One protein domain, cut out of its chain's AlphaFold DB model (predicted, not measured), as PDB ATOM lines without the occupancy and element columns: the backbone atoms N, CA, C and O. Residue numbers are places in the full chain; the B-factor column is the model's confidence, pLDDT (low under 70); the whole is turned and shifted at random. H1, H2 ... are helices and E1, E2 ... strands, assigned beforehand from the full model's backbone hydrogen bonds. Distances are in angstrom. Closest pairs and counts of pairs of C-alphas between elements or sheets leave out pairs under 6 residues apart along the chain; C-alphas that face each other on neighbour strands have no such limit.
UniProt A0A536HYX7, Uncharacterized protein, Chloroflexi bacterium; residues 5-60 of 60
ATOM      1  N   ARG A   5      41.485  72.248 -74.620       96.62
ATOM      2  CA  ARG A   5      42.561  71.253 -74.671       96.62
ATOM      3  C   ARG A   5      43.600  71.700 -75.684       96.62
ATOM      4  O   ARG A   5      43.236  72.323 -76.676       96.62
ATOM      5  N   ALA A   6      44.862  71.392 -75.416       94.94
ATOM      6  CA  ALA A   6      45.963  71.721 -76.303       94.94
ATOM      7  C   ALA A   6      46.604  70.454 -76.872       94.94
ATOM      8  O   ALA A   6      46.591  69.411 -76.215       94.94
ATOM      9  N   THR A   7      47.123  70.560 -78.089       93.75
ATOM     10  CA  THR A   7      48.065  69.603 -78.681       93.75
ATOM     11  C   THR A   7      49.502  69.978 -78.315       93.75
ATOM     12  O   THR A   7      49.752  71.063 -77.784       93.75
ATOM     13  N   ASP A   8      50.453  69.091 -78.616       90.75
ATOM     14  CA  ASP A   8      51.879  69.321 -78.349       90.75
ATOM     15  C   ASP A   8      52.463  70.478 -79.184       90.75
ATOM     16  O   ASP A   8      53.399  71.140 -78.739       90.75
ATOM     17  N   SER A   9      51.842  70.813 -80.324       90.62
ATOM     18  CA  SER A   9      52.147  72.011 -81.124       90.62
ATOM     19  C   SER A   9      51.795  73.331 -80.427       90.62
ATOM     20  O   SER A   9      52.148  74.412 -80.901       90.62
ATOM     21  N   GLY A  10      51.052  73.271 -79.317       92.62
ATOM     22  CA  GLY A  10      50.537  74.436 -78.603       92.62
ATOM     23  C   GLY A  10      49.231  74.997 -79.169       92.62
ATOM     24  O   GLY A  10      48.736  76.002 -78.652       92.62
ATOM     25  N   GLN A  11      48.630  74.372 -80.190       94.69
ATOM     26  CA  GLN A  11      47.291  74.762 -80.637       94.69
ATOM     27  C   GLN A  11      46.223  74.401 -79.613       94.69
ATOM     28  O   GLN A  11      46.260  73.342 -78.990       94.69
ATOM     29  N   VAL A  12      45.235  75.285 -79.468       95.50
ATOM     30  CA  VAL A  12      44.188  75.180 -78.450       95.50
ATOM     31  C   VAL A  12      42.823  74.982 -79.098       95.50
ATOM     32  O   VAL A  12      42.399  75.752 -79.958       95.50
ATOM     33  N   TYR A  13      42.098  73.978 -78.616       96.19
ATOM     34  CA  TYR A  13      40.812  73.544 -79.142       96.19
ATOM     35  C   TYR A  13      39.722  73.652 -78.082       96.19
ATOM     36  O   TYR A  13      39.890  73.225 -76.936       96.19
ATOM     37  N   ASN A  14      38.571  74.187 -78.484       95.81
ATOM     38  CA  ASN A  14      37.374  74.206 -77.653       95.81
ATOM     39  C   ASN A  14      36.669  72.844 -77.730       95.81
ATOM     40  O   ASN A  14      36.234  72.430 -78.809       95.81
ATOM     41  N   ILE A  15      36.548  72.161 -76.590       96.12
ATOM     42  CA  ILE A  15      35.876  70.855 -76.507       96.12
ATOM     43  C   ILE A  15      34.385  70.980 -76.170       96.12
ATOM     44  O   ILE A  15      33.660  69.994 -76.258       96.12
ATOM     45  N   ASP A  16      33.907  72.180 -75.845       96.00
ATOM     46  CA  ASP A  16      32.502  72.470 -75.533       96.00
ATOM     47  C   ASP A  16      31.701  72.944 -76.753       96.00
ATOM     48  O   ASP A  16      30.585  73.442 -76.614       96.00
ATOM     49  N   LEU A  17      32.250  72.804 -77.963       94.69
ATOM     50  CA  LEU A  17      31.493  73.101 -79.176       94.69
ATOM     51  C   LEU A  17      30.230  72.225 -79.254       94.69
ATOM     52  O   LEU A  17      30.302  71.032 -78.937       94.69
ATOM     53  N   PRO A  18      29.090  72.781 -79.709       94.19
ATOM     54  CA  PRO A  18      27.840  72.026 -79.837       94.19
ATOM     55  C   PRO A  18      27.925  70.937 -80.915       94.19
ATOM     56  O   PRO A  18      27.194  69.951 -80.873       94.19
ATOM     57  N   GLU A  19      28.843  71.097 -81.864       95.06
ATOM     58  CA  GLU A  19      29.093  70.190 -82.977       95.06
ATOM     59  C   GLU A  19      30.500  69.593 -82.886       95.06
ATOM     60  O   GLU A  19      31.427  70.223 -82.369       95.06
ATOM     61  N   LEU A  20      30.668  68.379 -83.414       97.25
ATOM     62  CA  LEU A  20      31.997  67.810 -83.628       97.25
ATOM     63  C   LEU A  20      32.669  68.486 -84.822       97.25
ATOM     64  O   LEU A  20      32.071  68.603 -85.895       97.25
ATOM     65  N   LYS A  21      33.939  68.852 -84.664       97.50
ATOM     66  CA  LYS A  21      34.790  69.399 -85.726       97.50
ATOM     67  C   LYS A  21      36.060  68.592 -85.868       97.50
ATOM     68  O   LYS A  21      36.584  68.091 -84.880       97.50
ATOM     69  N   VAL A  22      36.553  68.512 -87.099       97.94
ATOM     70  CA  VAL A  22      37.896  68.021 -87.407       97.94
ATOM     71  C   VAL A  22      38.701  69.198 -87.935       97.94
ATOM     72  O   VAL A  22      38.328  69.788 -88.950       97.94
ATOM     73  N   THR A  23      39.792  69.521 -87.255       97.44
ATOM     74  CA  THR A  23      40.700  70.615 -87.614       97.44
ATOM     75  C   THR A  23      42.085  70.042 -87.889       97.44
ATOM     76  O   THR A  23      42.525  69.147 -87.176       97.44
ATOM     77  N   ARG A  24      42.771  70.524 -88.930       96.88
ATOM     78  CA  ARG A  24      44.168  70.151 -89.184       96.88
ATOM     79  C   ARG A  24      45.083  71.006 -88.308       96.88
ATOM     80  O   ARG A  24      44.996  72.230 -88.365       96.88
ATOM     81  N   ASP A  25      45.939  70.356 -87.537       95.25
ATOM     82  CA  ASP A  25      46.942  70.989 -86.687       95.25
ATOM     83  C   ASP A  25      48.193  71.390 -87.504       95.25
ATOM     84  O   ASP A  25      48.395  70.946 -88.637       95.25
ATOM     85  N   GLN A  26      49.041  72.238 -86.923       90.81
ATOM     86  CA  GLN A  26      50.305  72.713 -87.490       90.81
ATOM     87  C   GLN A  26      51.317  71.575 -87.629       90.81
ATOM     88  O   GLN A  26      52.056  71.556 -88.611       90.81
ATOM     89  N   ASP A  27      51.262  70.581 -86.741       90.31
ATOM     90  CA  ASP A  27      52.116  69.387 -86.804       90.31
ATOM     91  C   ASP A  27      51.647  68.369 -87.862       90.31
ATOM     92  O   ASP A  27      52.170  67.264 -87.968       90.31
ATOM     93  N   GLY A  28      50.638  68.723 -88.666       92.00
ATOM     94  CA  GLY A  28      50.136  67.897 -89.762       92.00
ATOM     95  C   GLY A  28      49.092  66.856 -89.357       92.00
ATOM     96  O   GLY A  28      48.450  66.308 -90.252       92.00
ATOM     97  N   ILE A  29      48.869  66.649 -88.055       95.62
ATOM     98  CA  ILE A  29      47.810  65.792 -87.505       95.62
ATOM     99  C   ILE A  29      46.412  66.410 -87.678       95.62
ATOM    100  O   ILE A  29      46.250  67.596 -87.976       95.62
ATOM    101  N   TYR A  30      45.378  65.607 -87.449       98.06
ATOM    102  CA  TYR A  30      43.974  66.002 -87.491       98.06
ATOM    103  C   TYR A  30      43.336  65.822 -86.117       98.06
ATOM    104  O   TYR A  30      43.348  64.736 -85.547       98.06
ATOM    105  N   VAL A  31      42.738  66.881 -85.583       98.19
ATOM    106  CA  VAL A  31      42.141  66.900 -84.247       98.19
ATOM    107  C   VAL A  31      40.623  66.913 -84.358       98.19
ATOM    108  O   VAL A  31      40.034  67.862 -84.876       98.19
ATOM    109  N   LEU A  32      39.987  65.869 -83.830       98.19
ATOM    110  CA  LEU A  32      38.551  65.806 -83.584       98.19
ATOM    111  C   LEU A  32      38.240  66.420 -82.218       98.19
ATOM    112  O   LEU A  32      38.681  65.901 -81.190       98.19
ATOM    113  N   HIS A  33      37.440  67.481 -82.190       97.88
ATOM    114  CA  HIS A  33      37.063  68.161 -80.956       97.88
ATOM    115  C   HIS A  33      35.603  68.635 -80.956       97.88
ATOM    116  O   HIS A  33      34.976  68.766 -82.007       97.88
ATOM    117  N   GLY A  34      35.060  68.896 -79.765       97.06
ATOM    118  CA  GLY A  34      33.668  69.319 -79.565       97.06
ATOM    119  C   GLY A  34      32.819  68.232 -78.910       97.06
ATOM    120  O   GLY A  34      33.222  67.073 -78.852       97.06
ATOM    121  N   ARG A  35      31.652  68.595 -78.367       95.38
ATOM    122  CA  ARG A  35      30.762  67.679 -77.625       95.38
ATOM    123  C   ARG A  35      31.473  66.891 -76.506       95.38
ATOM    124  O   ARG A  35      31.121  65.755 -76.213       95.38
ATOM    125  N   GLY A  36      32.497  67.482 -75.890       95.50
ATOM    126  CA  GLY A  36      33.354  66.850 -74.882       95.50
ATOM    127  C   GLY A  36      34.451  65.933 -75.436       95.50
ATOM    128  O   GLY A  36      35.256  65.432 -74.654       95.50
ATOM    129  N   HIS A  37      34.526  65.727 -76.752       96.69
ATOM    130  CA  HIS A  37      35.569  64.931 -77.392       96.69
ATOM    131  C   HIS A  37      36.834  65.751 -77.652       96.69
ATOM    132  O   HIS A  37      36.778  66.949 -77.939       96.69
ATOM    133  N   PHE A  38      37.971  65.059 -77.575       97.50
ATOM    134  CA  PHE A  38      39.289  65.537 -77.976       97.50
ATOM    135  C   PHE A  38      40.160  64.328 -78.338       97.50
ATOM    136  O   PHE A  38      40.543  63.564 -77.454       97.50
ATOM    137  N   GLN A  39      40.390  64.103 -79.630       97.69
ATOM    138  CA  GLN A  39      41.167  62.977 -80.162       97.69
ATOM    139  C   GLN A  39      42.020  63.466 -81.338       97.69
ATOM    140  O   GLN A  39      41.527  64.231 -82.166       97.69
ATOM    141  N   ALA A  40      43.270  63.017 -81.416       97.00
ATOM    142  CA  ALA A  40      44.190  63.315 -82.509       97.00
ATOM    143  C   ALA A  40      44.354  62.093 -83.424       97.00
ATOM    144  O   ALA A  40      44.335  60.959 -82.947       97.00
ATOM    145  N   PHE A  41      44.521  62.343 -84.718       97.69
ATOM    146  CA  PHE A  41      44.665  61.339 -85.770       97.69
ATOM    147  C   PHE A  41      45.787  61.743 -86.719       97.69
ATOM    148  O   PHE A  41      45.996  62.933 -86.962       97.69
ATOM    149  N   GLU A  42      46.478  60.766 -87.292       96.56
ATOM    150  CA  GLU A  42      47.520  61.026 -88.289       96.56
ATOM    151  C   GLU A  42      46.909  61.418 -89.638       96.56
ATOM    152  O   GLU A  42      47.460  62.248 -90.360       96.56
ATOM    153  N   THR A  43      45.734  60.869 -89.961       97.56
ATOM    154  CA  THR A  43      45.072  61.094 -91.249       97.56
ATOM    155  C   THR A  43      43.724  61.796 -91.112       97.56
ATOM    156  O   THR A  43      43.031  61.732 -90.089       97.56
ATOM    157  N   ARG A  44      43.320  62.470 -92.192       97.31
ATOM    158  CA  ARG A  44      42.010  63.118 -92.279       97.31
ATOM    159  C   ARG A  44      40.905  62.071 -92.229       97.31
ATOM    160  O   ARG A  44      39.888  62.263 -91.568       97.31
ATOM    161  N   GLU A  45      41.095  60.987 -92.961       98.06
ATOM    162  CA  GLU A  45      40.126  59.924 -93.173       98.06
ATOM    163  C   GLU A  45      39.730  59.276 -91.843       98.06
ATOM    164  O   GLU A  45      38.538  59.152 -91.563       98.06
ATOM    165  N   GLU A  46      40.704  58.964 -90.982       98.19
ATOM    166  CA  GLU A  46      40.465  58.410 -89.643       98.19
ATOM    167  C   GLU A  46      39.676  59.373 -88.751       98.19
ATOM    168  O   GLU A  46      38.686  58.978 -88.127       98.19
ATOM    169  N   ALA A  47      40.050  60.657 -88.738       98.12
ATOM    170  CA  ALA A  47      39.361  61.664 -87.936       98.12
ATOM    171  C   ALA A  47      37.884  61.812 -88.343       98.12
ATOM    172  O   ALA A  47      36.988  61.894 -87.495       98.12
ATOM    173  N   PHE A  48      37.608  61.822 -89.651       98.06
ATOM    174  CA  PHE A  48      36.245  61.919 -90.173       98.06
ATOM    175  C   PHE A  48      35.449  60.618 -90.005       98.06
ATOM    176  O   PHE A  48      34.247  60.686 -89.727       98.06
ATOM    177  N   ALA A  49      36.089  59.450 -90.115       98.00
ATOM    178  CA  ALA A  49      35.461  58.168 -89.808       98.00
ATOM    179  C   ALA A  49      35.008  58.130 -88.341       98.00
ATOM    180  O   ALA A  49      33.828  57.895 -88.067       98.00
ATOM    181  N   ARG A  50      35.893  58.509 -87.406       97.75
ATOM    182  CA  ARG A  50      35.562  58.577 -85.979       97.75
ATOM    183  C   ARG A  50      34.439  59.566 -85.685       97.75
ATOM    184  O   ARG A  50      33.537  59.266 -84.901       97.75
ATOM    185  N   LYS A  51      34.458  60.740 -86.324       97.50
ATOM    186  CA  LYS A  51      33.370  61.721 -86.212       97.50
ATOM    187  C   LYS A  51      32.022  61.101 -86.599       97.50
ATOM    188  O   LYS A  51      31.055  61.238 -85.853       97.50
ATOM    189  N   LYS A  52      31.966  60.406 -87.742       96.56
ATOM    190  CA  LYS A  52      30.745  59.763 -88.251       96.56
ATOM    191  C   LYS A  52      30.219  58.692 -87.295       96.56
ATOM    192  O   LYS A  52      29.012  58.618 -87.093       96.56
ATOM    193  N   GLU A  53      31.101  57.893 -86.699       96.38
ATOM    194  CA  GLU A  53      30.719  56.892 -85.694       96.38
ATOM    195  C   GLU A  53      30.065  57.523 -84.464       96.38
ATOM    196  O   GLU A  53      29.027  57.046 -84.012       96.38
ATOM    197  N   ILE A  54      30.653  58.598 -83.927       95.06
ATOM    198  CA  ILE A  54      30.120  59.280 -82.740       95.06
ATOM    199  C   ILE A  54      28.775  59.932 -83.057       95.06
ATOM    200  O   ILE A  54      27.831  59.815 -82.271       95.06
ATOM    201  N   ASP A  55      28.674  60.598 -84.209       92.50
ATOM    202  CA  ASP A  55      27.412  61.175 -84.660       92.50
ATOM    203  C   ASP A  55      26.348  60.072 -84.777       92.50
ATOM    204  O   ASP A  55      25.290  60.200 -84.169       92.50
ATOM    205  N   TYR A  56      26.648  58.940 -85.424       91.06
ATOM    206  CA  TYR A  56      25.712  57.817 -85.563       91.06
ATOM    207  C   TYR A  56      25.299  57.190 -84.221       91.06
ATOM    208  O   TYR A  56      24.120  56.917 -84.009       91.06
ATOM    209  N   ALA A  57      26.243  57.004 -83.294       87.50
ATOM    210  CA  ALA A  57      25.971  56.456 -81.965       87.50
ATOM    211  C   ALA A  57      25.089  57.371 -81.100       87.50
ATOM    212  O   ALA A  57      24.449  56.893 -80.174       87.50
ATOM    213  N   THR A  58      25.046  58.673 -81.395       79.25
ATOM    214  CA  THR A  58      24.203  59.636 -80.666       79.25
ATOM    215  C   THR A  58      22.723  59.519 -81.045       79.25
ATOM    216  O   THR A  58      21.861  59.868 -80.246       79.25
ATOM    217  N   PHE A  59      22.418  59.062 -82.262       72.25
ATOM    218  CA  PHE A  59      21.046  58.974 -82.780       72.25
ATOM    219  C   PHE A  59      20.382  57.609 -82.547       72.25
ATOM    220  O   PHE A  59      19.271  57.390 -83.031       72.25
ATOM    221  N   ARG A  60      21.057  56.695 -81.848       55.91
ATOM    222  CA  ARG A  60      20.539  55.378 -81.474       55.91
ATOM    223  C   ARG A  60      20.152  55.362 -80.003       55.91
ATOM    224  O   ARG A  60      19.141  54.693 -79.703       55.91
TER     225      ARG A  60
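What this domain is: This is residues 5 to 60 of the 60 residues of an uncharacterized protein of Chloroflexi bacterium (UniProt A0A536HYX7). A small sheet of three strands, E2, E3 and E4, has one long helix, H1, packed along one face. The first stretch, with the short strand E1, folds over the opposite face. The printed part has 56 residues with four named strands and then one named helix, in the order E1 E2 E3 E4 H1; the sheet's order is E2 - E3 - E4, all antiparallel, and the class is mixed. The whole is compact but flat, with a radius of gyration of the C-alphas of 10.9 A and spans of 36 by 23 by 11 A.

How they stand to each other: Residues 5 to 6 pair antiparallel with residues 12 to 13 of E1, residues 12 to 14, which pairs with no named strand. E2, residues 21 to 24, E3, residues 30 to 34, and E4, residues 37 to 41, form a meander, each strand the antiparallel neighbour of the one before. The hairpin of E2 and E3 has N 23 and O 31 within hydrogen-bond range at 2.9 A. The hairpin of E3 and E4 has N 32 and O 39 at 2.8 A. The closest C-alphas of E1 and E3, those of Asn 14 and Gly 34, are 6.4 A apart. H1, residues 44 to 58, is on the sheet at a height of 9.6 A, in two layers, a helix on one face of a sheet. It lies over E3 and E4 and runs along the strands, at 12 degrees to E3 on the local plane. The closest C-alphas of E3 and H1, those of Tyr 30 and Arg 44, are 5.9 A apart. E1 and H1 are apart. In H1 every O i to N i+4 pair is within hydrogen-bond range.

Where its parts are: E1 begins at C-alpha 12, (44.188, 75.180, -78.450). E2 spans 10.0 A, E3 13.4 A and E4 12.9 A. H1 spans 21.5 A and ends at C-alpha 58, (24.203, 59.636, -80.666).

The domain as a whole: The two C-alphas farthest apart, those of Ser 9 and Arg 60, are 35.7 A apart. The printed part has no cut and no long link. Mean pLDDT of the printed part is 94.3; residue 60 is under 70.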